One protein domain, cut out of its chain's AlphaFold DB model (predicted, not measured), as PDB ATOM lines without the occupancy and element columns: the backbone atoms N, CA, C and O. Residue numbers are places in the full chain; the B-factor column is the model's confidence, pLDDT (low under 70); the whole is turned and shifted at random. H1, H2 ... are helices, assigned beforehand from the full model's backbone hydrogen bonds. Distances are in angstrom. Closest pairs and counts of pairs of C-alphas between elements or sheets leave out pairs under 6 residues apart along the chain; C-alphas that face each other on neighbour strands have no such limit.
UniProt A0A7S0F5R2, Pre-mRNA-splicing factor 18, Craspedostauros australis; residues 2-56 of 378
ATOM      1  N   ASP A   2      27.868 -13.021  57.795       67.50
ATOM      2  CA  ASP A   2      28.214 -13.524  56.455       67.50
ATOM      3  C   ASP A   2      27.056 -14.151  55.665       67.50
ATOM      4  O   ASP A   2      27.080 -14.105  54.438       67.50
ATOM      5  N   LEU A   3      25.982 -14.596  56.330       70.81
ATOM      6  CA  LEU A   3      24.745 -15.037  55.661       70.81
ATOM      7  C   LEU A   3      24.115 -13.917  54.811       70.81
ATOM      8  O   LEU A   3      23.781 -14.137  53.649       70.81
ATOM      9  N   LEU A   4      24.045 -12.690  55.344       77.50
ATOM     10  CA  LEU A   4      23.547 -11.517  54.612       77.50
ATOM     11  C   LEU A   4      24.460 -11.143  53.435       77.50
ATOM     12  O   LEU A   4      23.973 -10.774  52.366       77.50
ATOM     13  N   LYS A   5      25.786 -11.275  53.588       81.94
ATOM     14  CA  LYS A   5      26.734 -11.064  52.479       81.94
ATOM     15  C   LYS A   5      26.551 -12.113  51.379       81.94
ATOM     16  O   LYS A   5      26.574 -11.751  50.204       81.94
ATOM     17  N   ALA A   6      26.344 -13.381  51.741       81.50
ATOM     18  CA  ALA A   6      26.099 -14.468  50.797       81.50
ATOM     19  C   ALA A   6      24.782 -14.271  50.025       81.50
ATOM     20  O   ALA A   6      24.766 -14.370  48.798       81.50
ATOM     21  N   GLU A   7      23.698 -13.898  50.711       78.31
ATOM     22  CA  GLU A   7      22.407 -13.614  50.073       78.31
ATOM     23  C   GLU A   7      22.486 -12.395  49.133       78.31
ATOM     24  O   GLU A   7      21.988 -12.433  48.006       78.31
ATOM     25  N   MET A   8      23.177 -11.328  49.551       77.94
ATOM     26  CA  MET A   8      23.409 -10.145  48.713       77.94
ATOM     27  C   MET A   8      24.316 -10.436  47.512       77.94
ATOM     28  O   MET A   8      24.123  -9.839  46.451       77.94
ATOM     29  N   LYS A   9      25.282 -11.355  47.640       82.12
ATOM     30  CA  LYS A   9      26.106 -11.831  46.519       82.12
ATOM     31  C   LYS A   9      25.247 -12.595  45.506       82.12
ATOM     32  O   LYS A   9      25.211 -12.189  44.346       82.12
ATOM     33  N   ARG A  10      24.452 -13.573  45.959       82.31
ATOM     34  CA  ARG A  10      23.494 -14.318  45.120       82.31
ATOM     35  C   ARG A  10      22.539 -13.379  44.368       82.31
ATOM     36  O   ARG A  10      22.385 -13.502  43.156       82.31
ATOM     37  N   LYS A  11      21.938 -12.395  45.051       78.31
ATOM     38  CA  LYS A  11      21.030 -11.412  44.422       78.31
ATOM     39  C   LYS A  11      21.723 -10.537  43.365       78.31
ATOM     40  O   LYS A  11      21.101 -10.183  42.364       78.31
ATOM     41  N   LYS A  12      23.006 -10.199  43.552       80.31
ATOM     42  CA  LYS A  12      23.809  -9.482  42.540       80.31
ATOM     43  C   LYS A  12      24.124 -10.361  41.326       80.31
ATOM     44  O   LYS A  12      24.034  -9.874  40.201       80.31
ATOM     45  N   GLU A  13      24.453 -11.632  41.542       82.56
ATOM     46  CA  GLU A  13      24.743 -12.607  40.481       82.56
ATOM     47  C   GLU A  13      23.501 -12.889  39.620       82.56
ATOM     48  O   GLU A  13      23.571 -12.782  38.395       82.56
ATOM     49  N   ALA A  14      22.340 -13.112  40.246       76.62
ATOM     50  CA  ALA A  14      21.055 -13.267  39.559       76.62
ATOM     51  C   ALA A  14      20.706 -12.047  38.684       76.62
ATOM     52  O   ALA A  14      20.357 -12.184  37.509       76.62
ATOM     53  N   LEU A  15      20.875 -10.829  39.220       75.56
ATOM     54  CA  LEU A  15      20.651  -9.590  38.471       75.56
ATOM     55  C   LEU A  15      21.627  -9.434  37.292       75.56
ATOM     56  O   LEU A  15      21.222  -8.971  36.225       75.56
ATOM     57  N   ALA A  16      22.900  -9.803  37.459       79.00
ATOM     58  CA  ALA A  16      23.892  -9.752  36.385       79.00
ATOM     59  C   ALA A  16      23.546 -10.731  35.248       79.00
ATOM     60  O   ALA A  16      23.561 -10.347  34.076       79.00
ATOM     61  N   LYS A  17      23.144 -11.958  35.597       78.19
ATOM     62  CA  LYS A  17      22.731 -13.009  34.657       78.19
ATOM     63  C   LYS A  17      21.470 -12.620  33.873       78.19
ATOM     64  O   LYS A  17      21.464 -12.667  32.642       78.19
ATOM     65  N   ALA A  18      20.447 -12.106  34.560       70.88
ATOM     66  CA  ALA A  18      19.223 -11.603  33.930       70.88
ATOM     67  C   ALA A  18      19.486 -10.414  32.980       70.88
ATOM     68  O   ALA A  18      18.855 -10.302  31.925       70.88
ATOM     69  N   LYS A  19      20.446  -9.535  33.311       73.81
ATOM     70  CA  LYS A  19      20.870  -8.425  32.437       73.81
ATOM     71  C   LYS A  19      21.576  -8.903  31.169       73.81
ATOM     72  O   LYS A  19      21.300  -8.358  30.102       73.81
ATOM     73  N   GLN A  20      22.435  -9.920  31.260       74.19
ATOM     74  CA  GLN A  20      23.094 -10.516  30.089       74.19
ATOM     75  C   GLN A  20      22.080 -11.135  29.117       74.19
ATOM     76  O   GLN A  20      22.181 -10.919  27.912       74.19
ATOM     77  N   GLN A  21      21.066 -11.838  29.634       69.44
ATOM     78  CA  GLN A  21      20.035 -12.481  28.811       69.44
ATOM     79  C   GLN A  21      19.057 -11.488  28.159       69.44
ATOM     80  O   GLN A  21      18.650 -11.686  27.018       69.44
ATOM     81  N   THR A  22      18.667 -10.416  28.860       69.81
ATOM     82  CA  THR A  22      17.574  -9.526  28.409       69.81
ATOM     83  C   THR A  22      18.022  -8.181  27.832       69.81
ATOM     84  O   THR A  22      17.189  -7.452  27.297       69.81
ATOM     85  N   LYS A  23      19.309  -7.815  27.959       73.06
ATOM     86  CA  LYS A  23      19.895  -6.509  27.574       73.06
ATOM     87  C   LYS A  23      19.208  -5.268  28.190       73.06
ATOM     88  O   LYS A  23      19.507  -4.141  27.799       73.06
ATOM     89  N   LYS A  24      18.316  -5.430  29.178       74.50
ATOM     90  CA  LYS A  24      17.587  -4.330  29.837       74.50
ATOM     91  C   LYS A  24      18.377  -3.757  31.017       74.50
ATOM     92  O   LYS A  24      18.881  -4.491  31.863       74.50
ATOM     93  N   LYS A  25      18.450  -2.421  31.118       67.62
ATOM     94  CA  LYS A  25      19.188  -1.716  32.191       67.62
ATOM     95  C   LYS A  25      18.555  -1.904  33.581       67.62
ATOM     96  O   LYS A  25      19.283  -1.996  34.575       67.62
ATOM     97  N   TYR A  26      17.226  -2.014  33.630       70.62
ATOM     98  CA  TYR A  26      16.415  -2.216  34.833       70.62
ATOM     99  C   TYR A  26      15.452  -3.395  34.633       70.62
ATOM    100  O   TYR A  26      14.911  -3.566  33.541       70.62
ATOM    101  N   MET A  27      15.240  -4.187  35.685       71.19
ATOM    102  CA  MET A  27      14.346  -5.353  35.727       71.19
ATOM    103  C   MET A  27      13.571  -5.323  37.047       71.19
ATOM    104  O   MET A  27      14.140  -4.929  38.068       71.19
ATOM    105  N   LYS A  28      12.293  -5.725  37.052       80.50
ATOM    106  CA  LYS A  28      11.523  -5.830  38.301       80.50
ATOM    107  C   LYS A  28      11.929  -7.098  39.055       80.50
ATOM    108  O   LYS A  28      12.310  -8.096  38.447       80.50
ATOM    109  N   ALA A  29      11.799  -7.086  40.383       73.50
ATOM    110  CA  ALA A  29      12.106  -8.253  41.217       73.50
ATOM    111  C   ALA A  29      11.236  -9.483  40.875       73.50
ATOM    112  O   ALA A  29      11.712 -10.611  40.974       73.50
ATOM    113  N   SER A  30      10.000  -9.261  40.407       74.75
ATOM    114  CA  SER A  30       9.116 -10.291  39.839       74.75
ATOM    115  C   SER A  30       9.751 -11.021  38.658       74.75
ATOM    116  O   SER A  30       9.711 -12.246  38.582       74.75
ATOM    117  N   ASP A  31      10.357 -10.260  37.752       77.06
ATOM    118  CA  ASP A  31      10.846 -10.754  36.468       77.06
ATOM    119  C   ASP A  31      12.136 -11.554  36.678       77.06
ATOM    120  O   ASP A  31      12.330 -12.593  36.061       77.06
ATOM    121  N   ILE A  32      12.988 -11.109  37.609       72.75
ATOM    122  CA  ILE A  32      14.205 -11.827  38.012       72.75
ATOM    123  C   ILE A  32      13.839 -13.164  38.666       72.75
ATOM    124  O   ILE A  32      14.388 -14.191  38.279       72.75
ATOM    125  N   ARG A  33      12.878 -13.172  39.602       75.69
ATOM    126  CA  ARG A  33      12.439 -14.401  40.281       75.69
ATOM    127  C   ARG A  33      11.845 -15.419  39.305       75.69
ATOM    128  O   ARG A  33      12.149 -16.600  39.422       75.69
ATOM    129  N   ARG A  34      11.054 -14.971  38.322       77.56
ATOM    130  CA  ARG A  34      10.500 -15.864  37.293       77.56
ATOM    131  C   ARG A  34      11.598 -16.471  36.415       77.56
ATOM    132  O   ARG A  34      11.542 -17.653  36.116       77.56
ATOM    133  N   MET A  35      12.626 -15.694  36.061       73.44
ATOM    134  CA  MET A  35      13.779 -16.196  35.299       73.44
ATOM    135  C   MET A  35      14.641 -17.186  36.105       73.44
ATOM    136  O   MET A  35      15.130 -18.151  35.523       73.44
ATOM    137  N   GLU A  36      14.814 -16.982  37.421       76.75
ATOM    138  CA  GLU A  36      15.460 -17.968  38.311       76.75
ATOM    139  C   GLU A  36      14.656 -19.282  38.363       76.75
ATOM    140  O   GLU A  36      15.232 -20.361  38.248       76.75
ATOM    141  N   GLU A  37      13.329 -19.200  38.485       74.06
ATOM    142  CA  GLU A  37      12.421 -20.355  38.556       74.06
ATOM    143  C   GLU A  37      12.363 -21.134  37.224       74.06
ATOM    144  O   GLU A  37      12.528 -22.355  37.214       74.06
ATOM    145  N   GLU A  38      12.263 -20.430  36.089       77.88
ATOM    146  CA  GLU A  38      12.362 -20.998  34.732       77.88
ATOM    147  C   GLU A  38      13.739 -21.641  34.453       77.88
ATOM    148  O   GLU A  38      13.865 -22.498  33.577       77.88
ATOM    149  N   GLU A  39      14.811 -21.209  35.124       77.06
ATOM    150  CA  GLU A  39      16.140 -21.819  35.003       77.06
ATOM    151  C   GLU A  39      16.295 -23.051  35.906       77.06
ATOM    152  O   GLU A  39      16.775 -24.086  35.438       77.06
ATOM    153  N   GLU A  40      15.827 -22.988  37.157       78.94
ATOM    154  CA  GLU A  40      15.836 -24.136  38.072       78.94
ATOM    155  C   GLU A  40      14.969 -25.289  37.535       78.94
ATOM    156  O   GLU A  40      15.352 -26.457  37.631       78.94
ATOM    157  N   GLU A  41      13.824 -24.986  36.912       77.81
ATOM    158  CA  GLU A  41      12.973 -25.998  36.284       77.81
ATOM    159  C   GLU A  41      13.666 -26.687  35.097       77.81
ATOM    160  O   GLU A  41      13.643 -27.918  35.011       77.81
ATOM    161  N   ARG A  42      14.372 -25.929  34.243       81.06
ATOM    162  CA  ARG A  42      15.172 -26.489  33.137       81.06
ATOM    163  C   ARG A  42      16.323 -27.356  33.636       81.06
ATOM    164  O   ARG A  42      16.494 -28.469  33.142       81.06
ATOM    165  N   GLU A  43      17.066 -26.910  34.649       83.06
ATOM    166  CA  GLU A  43      18.150 -27.706  35.243       83.06
ATOM    167  C   GLU A  43      17.604 -29.003  35.881       83.06
ATOM    168  O   GLU A  43      18.205 -30.078  35.787       83.06
ATOM    169  N   ARG A  44      16.418 -28.931  36.499       77.56
ATOM    170  CA  ARG A  44      15.714 -30.084  37.075       77.56
ATOM    171  C   ARG A  44      15.210 -31.046  35.995       77.56
ATOM    172  O   ARG A  44      15.277 -32.261  36.197       77.56
ATOM    173  N   GLU A  45      14.732 -30.551  34.855       82.50
ATOM    174  CA  GLU A  45      14.357 -31.383  33.709       82.50
ATOM    175  C   GLU A  45      15.581 -32.052  33.068       82.50
ATOM    176  O   GLU A  45      15.565 -33.262  32.833       82.50
ATOM    177  N   GLU A  46      16.675 -31.318  32.867       86.38
ATOM    178  CA  GLU A  46      17.926 -31.857  32.327       86.38
ATOM    179  C   GLU A  46      18.498 -32.959  33.231       86.38
ATOM    180  O   GLU A  46      18.748 -34.074  32.766       86.38
ATOM    181  N   LYS A  47      18.571 -32.728  34.549       83.44
ATOM    182  CA  LYS A  47      18.950 -33.759  35.536       83.44
ATOM    183  C   LYS A  47      18.038 -34.991  35.472       83.44
ATOM    184  O   LYS A  47      18.517 -36.120  35.625       83.44
ATOM    185  N   ARG A  48      16.731 -34.825  35.212       80.62
ATOM    186  CA  ARG A  48      15.792 -35.949  35.007       80.62
ATOM    187  C   ARG A  48      16.050 -36.692  33.696       80.62
ATOM    188  O   ARG A  48      15.970 -37.921  33.700       80.62
ATOM    189  N   ARG A  49      16.385 -35.991  32.607       86.56
ATOM    190  CA  ARG A  49      16.761 -36.590  31.314       86.56
ATOM    191  C   ARG A  49      18.058 -37.389  31.433       86.56
ATOM    192  O   ARG A  49      18.029 -38.593  31.208       86.56
ATOM    193  N   VAL A  50      19.131 -36.781  31.942       90.19
ATOM    194  CA  VAL A  50      20.423 -37.453  32.182       90.19
ATOM    195  C   VAL A  50      20.254 -38.687  33.080       90.19
ATOM    196  O   VAL A  50      20.782 -39.754  32.772       90.19
ATOM    197  N   LYS A  51      19.454 -38.603  34.154       82.19
ATOM    198  CA  LYS A  51      19.163 -39.764  35.018       82.19
ATOM    199  C   LYS A  51      18.389 -40.874  34.290       82.19
ATOM    200  O   LYS A  51      18.636 -42.050  34.557       82.19
ATOM    201  N   LYS A  52      17.464 -40.526  33.389       81.44
ATOM    202  CA  LYS A  52      16.698 -41.481  32.570       81.44
ATOM    203  C   LYS A  52      17.585 -42.171  31.535       81.44
ATOM    204  O   LYS A  52      17.491 -43.386  31.385       81.44
ATOM    205  N   ASP A  53      18.457 -41.425  30.869       85.44
ATOM    206  CA  ASP A  53      19.338 -41.973  29.839       85.44
ATOM    207  C   ASP A  53      20.468 -42.811  30.462       85.44
ATOM    208  O   ASP A  53      20.719 -43.922  29.996       85.44
ATOM    209  N   ARG A  54      21.013 -42.408  31.623       88.62
ATOM    210  CA  ARG A  54      21.915 -43.258  32.424       88.62
ATOM    211  C   ARG A  54      21.245 -44.559  32.885       88.62
ATOM    212  O   ARG A  54      21.897 -45.598  32.901       88.62
ATOM    213  N   LYS A  55      19.950 -44.533  33.242       85.31
ATOM    214  CA  LYS A  55      19.196 -45.760  33.579       85.31
ATOM    215  C   LYS A  55      19.062 -46.678  32.362       85.31
ATOM    216  O   LYS A  55      19.345 -47.860  32.480       85.31
ATOM    217  N   ARG A  56      18.697 -46.128  31.199       85.06
ATOM    218  CA  ARG A  56      18.577 -46.878  29.936       85.06
ATOM    219  C   ARG A  56      19.897 -47.497  29.482       85.06
ATOM    220  O   ARG A  56      19.892 -48.592  28.934       85.06
TER     221      ARG A  56
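Overview. This is residues 2 to 56 of the 378 residues of the protein "Pre-mRNA-splicing factor 18" of Craspedostauros australis (UniProt A0A7S0F5R2). Two long helices meet as an L, the later part of H1 at the early part of H2, and a short loop joins them at the corner. Residues 2 to 10 of H1 and 37 to 56 of H2 stick out free as the two arms. The printed part has 55 residues with two named helices, H1 then H2, and no named strand; its class is all helix. It is only just loose, close to extended, with a radius of gyration of the C-alphas of 14.8 A, and only just flat, spanning 44 by 30 by 17 A.

Arrangement. H1, residues 2 to 22, touches H2, residues 29 to 56, with residues 14 to 18 alone, and H2 touches it with residues 32 to 36 alone. Their closest C-alphas, of Ala 18 and Ile 32, are 6.5 A apart. Their lines are about perpendicular, at 87 degrees. Every O i to N i+4 pair is within hydrogen-bond range in H1, and 23 of 24 are in H2.

Along the chain. H1 begins at C-alpha 2 (28.214, -13.524, 56.455) and measures 30.3 A. H2 measures 40.8 A and ends at C-alpha 56 (18.577, -46.878, 29.936).

Size, cuts and confidence. The C-alphas farthest apart, of Lys 25 and Arg 56, are 45.2 A apart. The printed part has no cut, and the link from H1 to H2 is short. Mean pLDDT of the printed part is 78.1; residues 2, 21 to 22 and 25 are under 70.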